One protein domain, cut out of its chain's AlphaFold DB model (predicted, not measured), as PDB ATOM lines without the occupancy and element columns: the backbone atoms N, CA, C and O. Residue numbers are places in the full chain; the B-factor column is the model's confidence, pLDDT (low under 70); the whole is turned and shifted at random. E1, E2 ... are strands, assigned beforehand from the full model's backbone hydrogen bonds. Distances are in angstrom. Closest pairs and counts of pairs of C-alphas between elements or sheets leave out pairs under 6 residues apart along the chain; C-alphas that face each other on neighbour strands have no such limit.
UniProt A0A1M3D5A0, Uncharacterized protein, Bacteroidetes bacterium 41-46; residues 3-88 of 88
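This is residues 3 to 88 of the 88 residues of an uncharacterized protein of Bacteroidetes bacterium 41-46 (UniProt A0A1M3D5A0). One strongly twisted sheet of six strands bends round at its longest strand, E3: E1, E2 and E5 lie side by side in one part, and the long hairpin of E3 and E4 runs crosswise to them, its tip, residues 43 to 49, sticking out as an arm. The small strand E6 folds back beside E5 at the far edge, and residues 61 to 76 make a long loop with no named element. The printed part has 86 residues, no named helix and six strands, E1 to E6 along the chain; the sheet's order is E4, E3, E1, E2, E5, E6, mixed, and the class is all strand. It is only just loose, close to compact, with a radius of gyration of the C-alphas of 14.8 A and spans of 45 by 35 by 24 A, the arm adding to the longest.

Find C-alpha 26 at (-9.643, 25.465, 58.484); there E3 begins, and it runs through residues 26 to 41, 33.1 A. E4 takes residues 52 to 60, 26.5 A. Look back to C-alpha 3 at (-4.990, 23.095, 55.530) for E1, residues 3 to 8, 16.8 A; E2 follows with residues 14 to 20, 19.8 A. E5 is residues 77 to 82, 16.7 A, and E6 is residues 85 to 87, 6.5 A, ending at C-alpha 87 at (6.145, 32.642, 46.795).

Start at residue 30, where E3 bends by 85 degrees. Its pairing is staggered: residues 27 to 29 pair with E1, parallel, with N 29 and O 4 at 2.9 A. Residues 30 to 41 pair with E4, antiparallel at 147 degrees, in a hairpin; look for N 39 and O 54 at 2.8 A and N 60 and O 30 at 2.8 A. E1 and E2 form another hairpin, antiparallel at 161 degrees, with N 5 and O 17 at 2.9 A. E2 and E5 are antiparallel at 165 degrees, with N 18 and O 79 at 2.9 A. E5 and E6 form a hairpin at 124 degrees, with N 82 and O 85 at 2.8 A. E4 and E6 are the edge strands. E1 and E4 are only just apart, at 8.3 A; E2 and E4 are apart, and so are E3 and E5.

The two C-alphas farthest apart are those of Gly 25 and Ile 46, at 45.5 A. The printed part has no cut. The link from E4 to E5, 16 residues, is long. The mean pLDDT of the printed part is 70.1, and 41 residues are under 70, among them residues 38 to 55 and 66 to 76.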
ATOM      1  N   TYR A   3      -6.020  23.658  54.670       80.00
ATOM      2  CA  TYR A   3      -4.990  23.095  55.530       80.00
ATOM      3  C   TYR A   3      -3.839  24.071  55.661       80.00
ATOM      4  O   TYR A   3      -3.285  24.509  54.651       80.00
ATOM      5  N   ILE A   4      -3.496  24.411  56.900       82.38
ATOM      6  CA  ILE A   4      -2.436  25.364  57.211       82.38
ATOM      7  C   ILE A   4      -1.316  24.613  57.921       82.38
ATOM      8  O   ILE A   4      -1.498  24.091  59.018       82.38
ATOM      9  N   GLY A   5      -0.159  24.543  57.271       82.81
ATOM     10  CA  GLY A   5       1.048  23.935  57.819       82.81
ATOM     11  C   GLY A   5       2.131  24.978  58.037       82.81
ATOM     12  O   GLY A   5       2.386  25.806  57.162       82.81
ATOM     13  N   HIS A   6       2.800  24.923  59.184       83.06
ATOM     14  CA  HIS A   6       3.942  25.781  59.486       83.06
ATOM     15  C   HIS A   6       5.221  24.948  59.524       83.06
ATOM     16  O   HIS A   6       5.269  23.902  60.170       83.06
ATOM     17  N   PHE A   7       6.271  25.419  58.854       82.00
ATOM     18  CA  PHE A   7       7.600  24.818  58.949       82.00
ATOM     19  C   PHE A   7       8.695  25.882  58.902       82.00
ATOM     20  O   PHE A   7       8.471  27.011  58.467       82.00
ATOM     21  N   LYS A   8       9.894  25.531  59.366       80.12
ATOM     22  CA  LYS A   8      11.080  26.386  59.264       80.12
ATOM     23  C   LYS A   8      12.080  25.757  58.308       80.12
ATOM     24  O   LYS A   8      12.240  24.541  58.290       80.12
ATOM     25  N   ASN A   9      12.745  26.589  57.518       76.25
ATOM     26  CA  ASN A   9      13.884  26.153  56.712       76.25
ATOM     27  C   ASN A   9      15.147  26.028  57.597       76.25
ATOM     28  O   ASN A   9      15.160  26.512  58.727       76.25
ATOM     29  N   ILE A  10      16.226  25.454  57.061       77.12
ATOM     30  CA  ILE A  10      17.561  25.323  57.676       77.12
ATOM     31  C   ILE A  10      18.084  26.673  58.198       77.12
ATOM     32  O   ILE A  10      18.771  26.724  59.209       77.12
ATOM     33  N   ASN A  11      17.702  27.778  57.551       78.62
ATOM     34  CA  ASN A  11      18.050  29.144  57.959       78.62
ATOM     35  C   ASN A  11      17.082  29.759  58.996       78.62
ATOM     36  O   ASN A  11      17.006  30.977  59.107       78.62
ATOM     37  N   GLU A  12      16.261  28.948  59.670       76.62
ATOM     38  CA  GLU A  12      15.244  29.345  60.665       76.62
ATOM     39  C   GLU A  12      14.137  30.294  60.171       76.62
ATOM     40  O   GLU A  12      13.318  30.787  60.949       76.62
ATOM     41  N   ILE A  13      14.057  30.515  58.860       80.62
ATOM     42  CA  ILE A  13      13.028  31.353  58.245       80.62
ATOM     43  C   ILE A  13      11.681  30.615  58.315       80.62
ATOM     44  O   ILE A  13      11.618  29.466  57.864       80.62
ATOM     45  N   PRO A  14      10.610  31.241  58.844       79.31
ATOM     46  CA  PRO A  14       9.292  30.631  58.911       79.31
ATOM     47  C   PRO A  14       8.597  30.640  57.544       79.31
ATOM     48  O   PRO A  14       8.492  31.666  56.863       79.31
ATOM     49  N   TYR A  15       8.076  29.474  57.184       81.69
ATOM     50  CA  TYR A  15       7.245  29.245  56.016       81.69
ATOM     51  C   TYR A  15       5.862  28.753  56.445       81.69
ATOM     52  O   TYR A  15       5.711  28.021  57.427       81.69
ATOM     53  N   LYS A  16       4.848  29.166  55.686       83.25
ATOM     54  CA  LYS A  16       3.455  28.744  55.847       83.25
ATOM     55  C   LYS A  16       2.979  28.141  54.532       83.25
ATOM     56  O   LYS A  16       3.105  28.776  53.491       83.25
ATOM     57  N   VAL A  17       2.434  26.936  54.585       82.50
ATOM     58  CA  VAL A  17       1.804  26.263  53.446       82.50
ATOM     59  C   VAL A  17       0.309  26.316  53.645       82.50
ATOM     60  O   VAL A  17      -0.180  25.960  54.716       82.50
ATOM     61  N   VAL A  18      -0.404  26.751  52.614       81.00
ATOM     62  CA  VAL A  18      -1.861  26.718  52.569       81.00
ATOM     63  C   VAL A  18      -2.274  25.809  51.425       81.00
ATOM     64  O   VAL A  18      -1.902  26.048  50.276       81.00
ATOM     65  N   ILE A  19      -3.025  24.761  51.746       80.69
ATOM     66  CA  ILE A  19      -3.651  23.869  50.768       80.69
ATOM     67  C   ILE A  19      -5.136  24.202  50.757       80.69
ATOM     68  O   ILE A  19      -5.793  24.080  51.791       80.69
ATOM     69  N   ASP A  20      -5.655  24.619  49.607       80.12
ATOM     70  CA  ASP A  20      -7.077  24.890  49.420       80.12
ATOM     71  C   ASP A  20      -7.723  23.777  48.587       80.12
ATOM     72  O   ASP A  20      -7.357  23.555  47.428       80.12
ATOM     73  N   THR A  21      -8.669  23.069  49.207       74.62
ATOM     74  CA  THR A  21      -9.477  22.001  48.593       74.62
ATOM     75  C   THR A  21     -10.925  22.438  48.317       74.62
ATOM     76  O   THR A  21     -11.804  21.605  48.115       74.62
ATOM     77  N   GLY A  22     -11.247  23.738  48.382       68.81
ATOM     78  CA  GLY A  22     -12.553  24.292  47.983       68.81
ATOM     79  C   GLY A  22     -13.736  24.049  48.940       68.81
ATOM     80  O   GLY A  22     -14.765  24.703  48.824       68.81
ATOM     81  N   GLY A  23     -13.621  23.143  49.917       67.38
ATOM     82  CA  GLY A  23     -14.613  22.980  51.002       67.38
ATOM     83  C   GLY A  23     -14.548  24.033  52.135       67.38
ATOM     84  O   GLY A  23     -13.623  24.843  52.197       67.38
ATOM     85  N   VAL A  24     -15.475  23.953  53.095       66.44
ATOM     86  CA  VAL A  24     -15.602  24.890  54.233       66.44
ATOM     87  C   VAL A  24     -14.871  24.363  55.477       66.44
ATOM     88  O   VAL A  24     -15.137  23.245  55.905       66.44
ATOM     89  N   GLY A  25     -13.980  25.170  56.063       71.19
ATOM     90  CA  GLY A  25     -13.264  24.873  57.316       71.19
ATOM     91  C   GLY A  25     -11.752  25.093  57.219       71.19
ATOM     92  O   GLY A  25     -11.196  25.076  56.120       71.19
ATOM     93  N   GLU A  26     -11.099  25.313  58.362       75.19
ATOM     94  CA  GLU A  26      -9.643  25.465  58.484       75.19
ATOM     95  C   GLU A  26      -9.097  24.402  59.443       75.19
ATOM     96  O   GLU A  26      -9.713  24.099  60.465       75.19
ATOM     97  N   THR A  27      -7.966  23.791  59.109       77.88
ATOM     98  CA  THR A  27      -7.323  22.763  59.935       77.88
ATOM     99  C   THR A  27      -5.819  22.964  59.927       77.88
ATOM    100  O   THR A  27      -5.198  23.079  58.869       77.88
ATOM    101  N   GLU A  28      -5.223  22.993  61.115       78.69
ATOM    102  CA  GLU A  28      -3.772  23.000  61.247       78.69
ATOM    103  C   GLU A  28      -3.212  21.594  61.027       78.69
ATOM    104  O   GLU A  28      -3.692  20.616  61.603       78.69
ATOM    105  N   ILE A  29      -2.188  21.500  60.183       80.62
ATOM    106  CA  ILE A  29      -1.492  20.251  59.880       80.62
ATOM    107  C   ILE A  29      -0.057  20.308  60.394       80.62
ATOM    108  O   ILE A  29       0.629  21.327  60.291       80.62
ATOM    109  N   THR A  30       0.410  19.187  60.941       80.62
ATOM    110  CA  THR A  30       1.809  19.053  61.349       80.62
ATOM    111  C   THR A  30       2.640  18.648  60.142       80.62
ATOM    112  O   THR A  30       2.312  17.704  59.422       80.62
ATOM    113  N   MET A  31       3.721  19.377  59.905       78.25
ATOM    114  CA  MET A  31       4.626  19.110  58.795       78.25
ATOM    115  C   MET A  31       5.625  18.010  59.175       78.25
ATOM    116  O   MET A  31       6.053  17.926  60.327       78.25
ATOM    117  N   GLY A  32       5.979  17.149  58.218       71.62
ATOM    118  CA  GLY A  32       6.974  16.090  58.412       71.62
ATOM    119  C   GLY A  32       8.413  16.607  58.509       71.62
ATOM    120  O   GLY A  32       8.667  17.800  58.372       71.62
ATOM    121  N   ALA A  33       9.361  15.685  58.725       67.75
ATOM    122  CA  ALA A  33      10.790  16.000  58.870       67.75
ATOM    123  C   ALA A  33      11.370  16.751  57.657       67.75
ATOM    124  O   ALA A  33      12.122  17.704  57.836       67.75
ATOM    125  N   ASP A  34      10.950  16.366  56.446       72.56
ATOM    126  CA  ASP A  34      11.202  17.097  55.204       72.56
ATOM    127  C   ASP A  34       9.893  17.751  54.737       72.56
ATOM    128  O   ASP A  34       9.118  17.136  53.997       72.56
ATOM    129  N   PRO A  35       9.591  18.972  55.209       69.44
ATOM    130  CA  PRO A  35       8.263  19.557  55.082       69.44
ATOM    131  C   PRO A  35       7.892  19.876  53.630       69.44
ATOM    132  O   PRO A  35       6.745  19.677  53.241       69.44
ATOM    133  N   PHE A  36       8.846  20.351  52.824       73.81
ATOM    134  CA  PHE A  36       8.613  20.772  51.444       73.81
ATOM    135  C   PHE A  36       9.864  20.555  50.589       73.81
ATOM    136  O   PHE A  36      10.930  21.088  50.897       73.81
ATOM    137  N   ILE A  37       9.732  19.794  49.503       72.88
ATOM    138  CA  ILE A  37      10.822  19.475  48.576       72.88
ATOM    139  C   ILE A  37      10.415  19.929  47.180       72.88
ATOM    140  O   ILE A  37       9.440  19.423  46.629       72.88
ATOM    141  N   VAL A  38      11.184  20.835  46.577       69.69
ATOM    142  CA  VAL A  38      11.027  21.200  45.161       69.69
ATOM    143  C   VAL A  38      12.101  20.495  44.349       69.69
ATOM    144  O   VAL A  38      13.292  20.633  44.619       69.69
ATOM    145  N   LYS A  39      11.677  19.738  43.342       66.56
ATOM    146  CA  LYS A  39      12.540  19.137  42.330       66.56
ATOM    147  C   LYS A  39      12.365  19.905  41.032       66.56
ATOM    148  O   LYS A  39      11.252  20.047  40.529       66.56
ATOM    149  N   TYR A  40      13.474  20.380  40.487       62.47
ATOM    150  CA  TYR A  40      13.520  20.969  39.158       62.47
ATOM    151  C   TYR A  40      14.092  19.928  38.199       62.47
ATOM    152  O   TYR A  40      15.237  19.508  38.350       62.47
ATOM    153  N   GLU A  41      13.315  19.499  37.208       60.12
ATOM    154  CA  GLU A  41      13.838  18.649  36.136       60.12
ATOM    155  C   GLU A  41      14.506  19.520  35.066       60.12
ATOM    156  O   GLU A  41      13.921  19.798  34.019       60.12
ATOM    157  N   GLY A  42      15.718  20.004  35.358       57.62
ATOM    158  CA  GLY A  42      16.393  21.009  34.528       57.62
ATOM    159  C   GLY A  42      17.741  20.630  33.913       57.62
ATOM    160  O   GLY A  42      18.194  21.348  33.031       57.62
ATOM    161  N   GLU A  43      18.405  19.549  34.328       52.91
ATOM    162  CA  GLU A  43      19.864  19.464  34.120       52.91
ATOM    163  C   GLU A  43      20.371  18.126  33.572       52.91
ATOM    164  O   GLU A  43      21.192  17.448  34.179       52.91
ATOM    165  N   SER A  44      19.942  17.749  32.368       55.75
ATOM    166  CA  SER A  44      20.719  16.771  31.583       55.75
ATOM    167  C   SER A  44      20.875  17.118  30.108       55.75
ATOM    168  O   SER A  44      21.740  16.559  29.442       55.75
ATOM    169  N   THR A  45      20.089  18.059  29.576       56.47
ATOM    170  CA  THR A  45      20.159  18.453  28.164       56.47
ATOM    171  C   THR A  45      19.728  19.906  27.956       56.47
ATOM    172  O   THR A  45      18.664  20.329  28.396       56.47
ATOM    173  N   ILE A  46      20.540  20.646  27.200       59.72
ATOM    174  CA  ILE A  46      20.353  22.050  26.775       59.72
ATOM    175  C   ILE A  46      19.098  22.303  25.910       59.72
ATOM    176  O   ILE A  46      18.802  23.449  25.588       59.72
ATOM    177  N   TYR A  47      18.348  21.257  25.544       54.12
ATOM    178  CA  TYR A  47      17.224  21.318  24.602       54.12
ATOM    179  C   TYR A  47      15.882  20.843  25.174       54.12
ATOM    180  O   TYR A  47      14.967  20.585  24.397       54.12
ATOM    181  N   LYS A  48      15.710  20.707  26.497       58.00
ATOM    182  CA  LYS A  48      14.386  20.383  27.058       58.00
ATOM    183  C   LYS A  48      13.551  21.680  27.116       58.00
ATOM    184  O   LYS A  48      13.867  22.555  27.918       58.00
ATOM    185  N   PRO A  49      12.501  21.852  26.283       53.00
ATOM    186  CA  PRO A  49      11.757  23.116  26.199       53.00
ATOM    187  C   PRO A  49      10.840  23.355  27.406       53.00
ATOM    188  O   PRO A  49      10.283  24.439  27.559       53.00
ATOM    189  N   LEU A  50      10.662  22.343  28.258       55.84
ATOM    190  CA  LEU A  50       9.722  22.364  29.366       55.84
ATOM    191  C   LEU A  50      10.488  22.426  30.691       55.84
ATOM    192  O   LEU A  50      11.101  21.442  31.108       55.84
ATOM    193  N   LYS A  51      10.438  23.582  31.360       55.88
ATOM    194  CA  LYS A  51      10.823  23.700  32.770       55.88
ATOM    195  C   LYS A  51       9.721  23.053  33.603       55.88
ATOM    196  O   LYS A  51       8.694  23.674  33.851       55.88
ATOM    197  N   LEU A  52       9.917  21.796  33.982       59.66
ATOM    198  CA  LEU A  52       9.023  21.098  34.896       59.66
ATOM    199  C   LEU A  52       9.558  21.260  36.321       59.66
ATOM    200  O   LEU A  52      10.646  20.781  36.647       59.66
ATOM    201  N   SER A  53       8.800  21.961  37.159       60.75
ATOM    202  CA  SER A  53       8.971  21.945  38.608       60.75
ATOM    203  C   SER A  53       7.967  20.964  39.205       60.75
ATOM    204  O   SER A  53       6.806  20.902  38.809       60.75
ATOM    205  N   SER A  54       8.424  20.150  40.146       63.75
ATOM    206  CA  SER A  54       7.575  19.277  40.949       63.75
ATOM    207  C   SER A  54       7.809  19.606  42.411       63.75
ATOM    208  O   SER A  54       8.955  19.693  42.845       63.75
ATOM    209  N   ALA A  55       6.740  19.790  43.173       65.31
ATOM    210  CA  ALA A  55       6.814  20.011  44.609       65.31
ATOM    211  C   ALA A  55       6.202  18.814  45.344       65.31
ATOM    212  O   ALA A  55       5.153  18.303  44.957       65.31
ATOM    213  N   SER A  56       6.869  18.354  46.396       75.25
ATOM    214  CA  SER A  56       6.391  17.306  47.295       75.25
ATOM    215  C   SER A  56       6.263  17.879  48.700       75.25
ATOM    216  O   SER A  56       7.195  18.497  49.210       75.25
ATOM    217  N   LEU A  57       5.100  17.674  49.314       74.69
ATOM    218  CA  LEU A  57       4.770  18.130  50.659       74.69
ATOM    219  C   LEU A  57       4.600  16.906  51.557       74.69
ATOM    220  O   LEU A  57       3.862  15.990  51.195       74.69
ATOM    221  N   ASN A  58       5.264  16.888  52.711       75.94
ATOM    222  CA  ASN A  58       5.147  15.783  53.658       75.94
ATOM    223  C   ASN A  58       4.325  16.219  54.876       75.94
ATOM    224  O   ASN A  58       4.720  17.134  55.603       75.94
ATOM    225  N   ILE A  59       3.179  15.573  55.085       75.31
ATOM    226  CA  ILE A  59       2.220  15.909  56.142       75.31
ATOM    227  C   ILE A  59       2.154  14.747  57.128       75.31
ATOM    228  O   ILE A  59       1.928  13.604  56.737       75.31
ATOM    229  N   VAL A  60       2.298  15.051  58.415       75.75
ATOM    230  CA  VAL A  60       2.083  14.102  59.506       75.75
ATOM    231  C   VAL A  60       0.718  14.397  60.115       75.75
ATOM    232  O   VAL A  60       0.498  15.444  60.720       75.75
ATOM    233  N   SER A  61      -0.214  13.467  59.939       71.56
ATOM    234  CA  SER A  61      -1.565  13.547  60.488       71.56
ATOM    235  C   SER A  61      -1.960  12.193  61.064       71.56
ATOM    236  O   SER A  61      -1.619  11.154  60.503       71.56
ATOM    237  N   SER A  62      -2.695  12.197  62.178       67.62
ATOM    238  CA  SER A  62      -3.310  10.985  62.734       67.62
ATOM    239  C   SER A  62      -4.517  10.514  61.913       67.62
ATOM    240  O   SER A  62      -4.897   9.350  62.001       67.62
ATOM    241  N   ASN A  63      -5.105  11.410  61.114       69.31
ATOM    242  CA  ASN A  63      -6.268  11.150  60.268       69.31
ATOM    243  C   ASN A  63      -5.884  11.212  58.784       69.31
ATOM    244  O   ASN A  63      -5.133  12.097  58.368       69.31
ATOM    245  N   TYR A  64      -6.442  10.309  57.975       64.44
ATOM    246  CA  TYR A  64      -6.268  10.335  56.523       64.44
ATOM    247  C   TYR A  64      -6.979  11.550  55.906       64.44
ATOM    248  O   TYR A  64      -8.196  11.692  56.013       64.44
ATOM    249  N   LEU A  65      -6.209  12.406  55.229       70.50
ATOM    250  CA  LEU A  65      -6.676  13.628  54.563       70.50
ATOM    251  C   LEU A  65      -7.126  13.316  53.124       70.50
ATOM    252  O   LEU A  65      -6.487  13.720  52.152       70.50
ATOM    253  N   PHE A  66      -8.190  12.518  52.984       66.81
ATOM    254  CA  PHE A  66      -8.689  12.054  51.678       66.81
ATOM    255  C   PHE A  66      -9.158  13.185  50.754       66.81
ATOM    256  O   PHE A  66      -9.176  13.007  49.542       66.81
ATOM    257  N   ASP A  67      -9.517  14.342  51.302       66.62
ATOM    258  CA  ASP A  67      -9.991  15.503  50.546       66.62
ATOM    259  C   ASP A  67      -8.865  16.301  49.868       66.62
ATOM    260  O   ASP A  67      -9.133  17.089  48.966       66.62
ATOM    261  N   ILE A  68      -7.607  16.100  50.278       68.44
ATOM    262  CA  ILE A  68      -6.435  16.659  49.587       68.44
ATOM    263  C   ILE A  68      -6.194  15.919  48.265       68.44
ATOM    264  O   ILE A  68      -5.644  16.488  47.317       68.44
ATOM    265  N   TYR A  69      -6.625  14.657  48.186       66.75
ATOM    266  CA  TYR A  69      -6.526  13.864  46.973       66.75
ATOM    267  C   TYR A  69      -7.605  14.290  45.970       66.75
ATOM    268  O   TYR A  69      -8.772  13.924  46.085       66.75
ATOM    269  N   SER A  70      -7.197  15.057  44.960       62.31
ATOM    270  CA  SER A  70      -8.039  15.378  43.807       62.31
ATOM    271  C   SER A  70      -7.856  14.319  42.720       62.31
ATOM    272  O   SER A  70      -6.733  14.045  42.297       62.31
ATOM    273  N   ALA A  71      -8.963  13.747  42.239       55.53
ATOM    274  CA  ALA A  71      -8.968  12.912  41.033       55.53
ATOM    275  C   ALA A  71      -8.767  13.743  39.749       55.53
ATOM    276  O   ALA A  71      -8.425  13.200  38.700       55.53
ATOM    277  N   GLU A  72      -8.971  15.060  39.830       58.81
ATOM    278  CA  GLU A  72      -8.758  16.000  38.734       58.81
ATOM    279  C   GLU A  72      -7.323  16.538  38.757       58.81
ATOM    280  O   GLU A  72      -6.788  16.877  39.815       58.81
ATOM    281  N   ALA A  73      -6.707  16.650  37.574       54.38
ATOM    282  CA  ALA A  73      -5.325  17.111  37.408       54.38
ATOM    283  C   ALA A  73      -5.093  18.565  37.873       54.38
ATOM    284  O   ALA A  73      -3.953  18.964  38.104       54.38
ATOM    285  N   GLN A  74      -6.160  19.359  37.992       57.91
ATOM    286  CA  GLN A  74      -6.157  20.743  38.461       57.91
ATOM    287  C   GLN A  74      -7.362  20.918  39.386       57.91
ATOM    288  O   GLN A  74      -8.491  20.770  38.940       57.91
ATOM    289  N   GLY A  75      -7.136  21.206  40.665       58.97
ATOM    290  CA  GLY A  75      -8.235  21.353  41.629       58.97
ATOM    291  C   GLY A  75      -7.769  21.717  43.034       58.97
ATOM    292  O   GLY A  75      -8.403  22.523  43.705       58.97
ATOM    293  N   THR A  76      -6.602  21.215  43.442       67.31
ATOM    294  CA  THR A  76      -5.995  21.544  44.738       67.31
ATOM    295  C   THR A  76      -4.957  22.649  44.555       67.31
ATOM    296  O   THR A  76      -3.887  22.416  43.988       67.31
ATOM    297  N   LYS A  77      -5.261  23.866  45.024       74.44
ATOM    298  CA  LYS A  77      -4.308  24.986  44.993       74.44
ATOM    299  C   LYS A  77      -3.411  24.906  46.222       74.44
ATOM    300  O   LYS A  77      -3.898  24.877  47.348       74.44
ATOM    301  N   ILE A  78      -2.100  24.911  46.006       74.69
ATOM    302  CA  ILE A  78      -1.107  24.968  47.080       74.69
ATOM    303  C   ILE A  78      -0.398  26.314  46.979       74.69
ATOM    304  O   ILE A  78       0.087  26.677  45.912       74.69
ATOM    305  N   GLN A  79      -0.356  27.057  48.080       80.69
ATOM    306  CA  GLN A  79       0.345  28.334  48.176       80.69
ATOM    307  C   GLN A  79       1.396  28.254  49.276       80.69
ATOM    308  O   GLN A  79       1.106  27.846  50.405       80.69
ATOM    309  N   LEU A  80       2.619  28.662  48.946       79.38
ATOM    310  CA  LEU A  80       3.711  28.780  49.899       79.38
ATOM    311  C   LEU A  80       3.894  30.251  50.262       79.38
ATOM    312  O   LEU A  80       3.994  31.111  49.396       79.38
ATOM    313  N   PHE A  81       3.989  30.535  51.551       80.25
ATOM    314  CA  PHE A  81       4.275  31.861  52.069       80.25
ATOM    315  C   PHE A  81       5.600  31.834  52.824       80.25
ATOM    316  O   PHE A  81       5.817  30.969  53.671       80.25
ATOM    317  N   ARG A  82       6.455  32.825  52.582       80.25
ATOM    318  CA  ARG A  82       7.655  33.121  53.372       80.25
ATOM    319  C   ARG A  82       7.432  34.425  54.112       80.25
ATOM    320  O   ARG A  82       7.193  35.437  53.468       80.25
ATOM    321  N   ASN A  83       7.518  34.430  55.443       71.25
ATOM    322  CA  ASN A  83       7.267  35.640  56.248       71.25
ATOM    323  C   ASN A  83       5.959  36.374  55.866       71.25
ATOM    324  O   ASN A  83       5.915  37.599  55.856       71.25
ATOM    325  N   ASN A  84       4.901  35.619  55.544       68.62
ATOM    326  CA  ASN A  84       3.602  36.134  55.088       68.62
ATOM    327  C   ASN A  84       3.570  36.754  53.671       68.62
ATOM    328  O   ASN A  84       2.542  37.298  53.278       68.62
ATOM    329  N   THR A  85       4.642  36.615  52.888       70.50
ATOM    330  CA  THR A  85       4.688  36.937  51.453       70.50
ATOM    331  C   THR A  85       4.513  35.663  50.631       70.50
ATOM    332  O   THR A  85       5.215  34.686  50.889       70.50
ATOM    333  N   GLU A  86       3.600  35.654  49.656       67.56
ATOM    334  CA  GLU A  86       3.430  34.525  48.726       67.56
ATOM    335  C   GLU A  86       4.689  34.326  47.869       67.56
ATOM    336  O   GLU A  86       5.274  35.287  47.370       67.56
ATOM    337  N   LEU A  87       5.116  33.073  47.733       62.44
ATOM    338  CA  LEU A  87       6.145  32.642  46.795       62.44
ATOM    339  C   LEU A  87       5.453  31.895  45.651       62.44
ATOM    340  O   LEU A  87       4.708  30.947  45.914       62.44
ATOM    341  N   GLU A  88       5.691  32.354  44.420       46.75
ATOM    342  CA  GLU A  88       5.246  31.705  43.175       46.75
ATOM    343  C   GLU A  88       6.078  30.463  42.825       46.75
ATOM    344  O   GLU A  88       7.315  30.481  43.046       46.75
TER     345      GLU A  88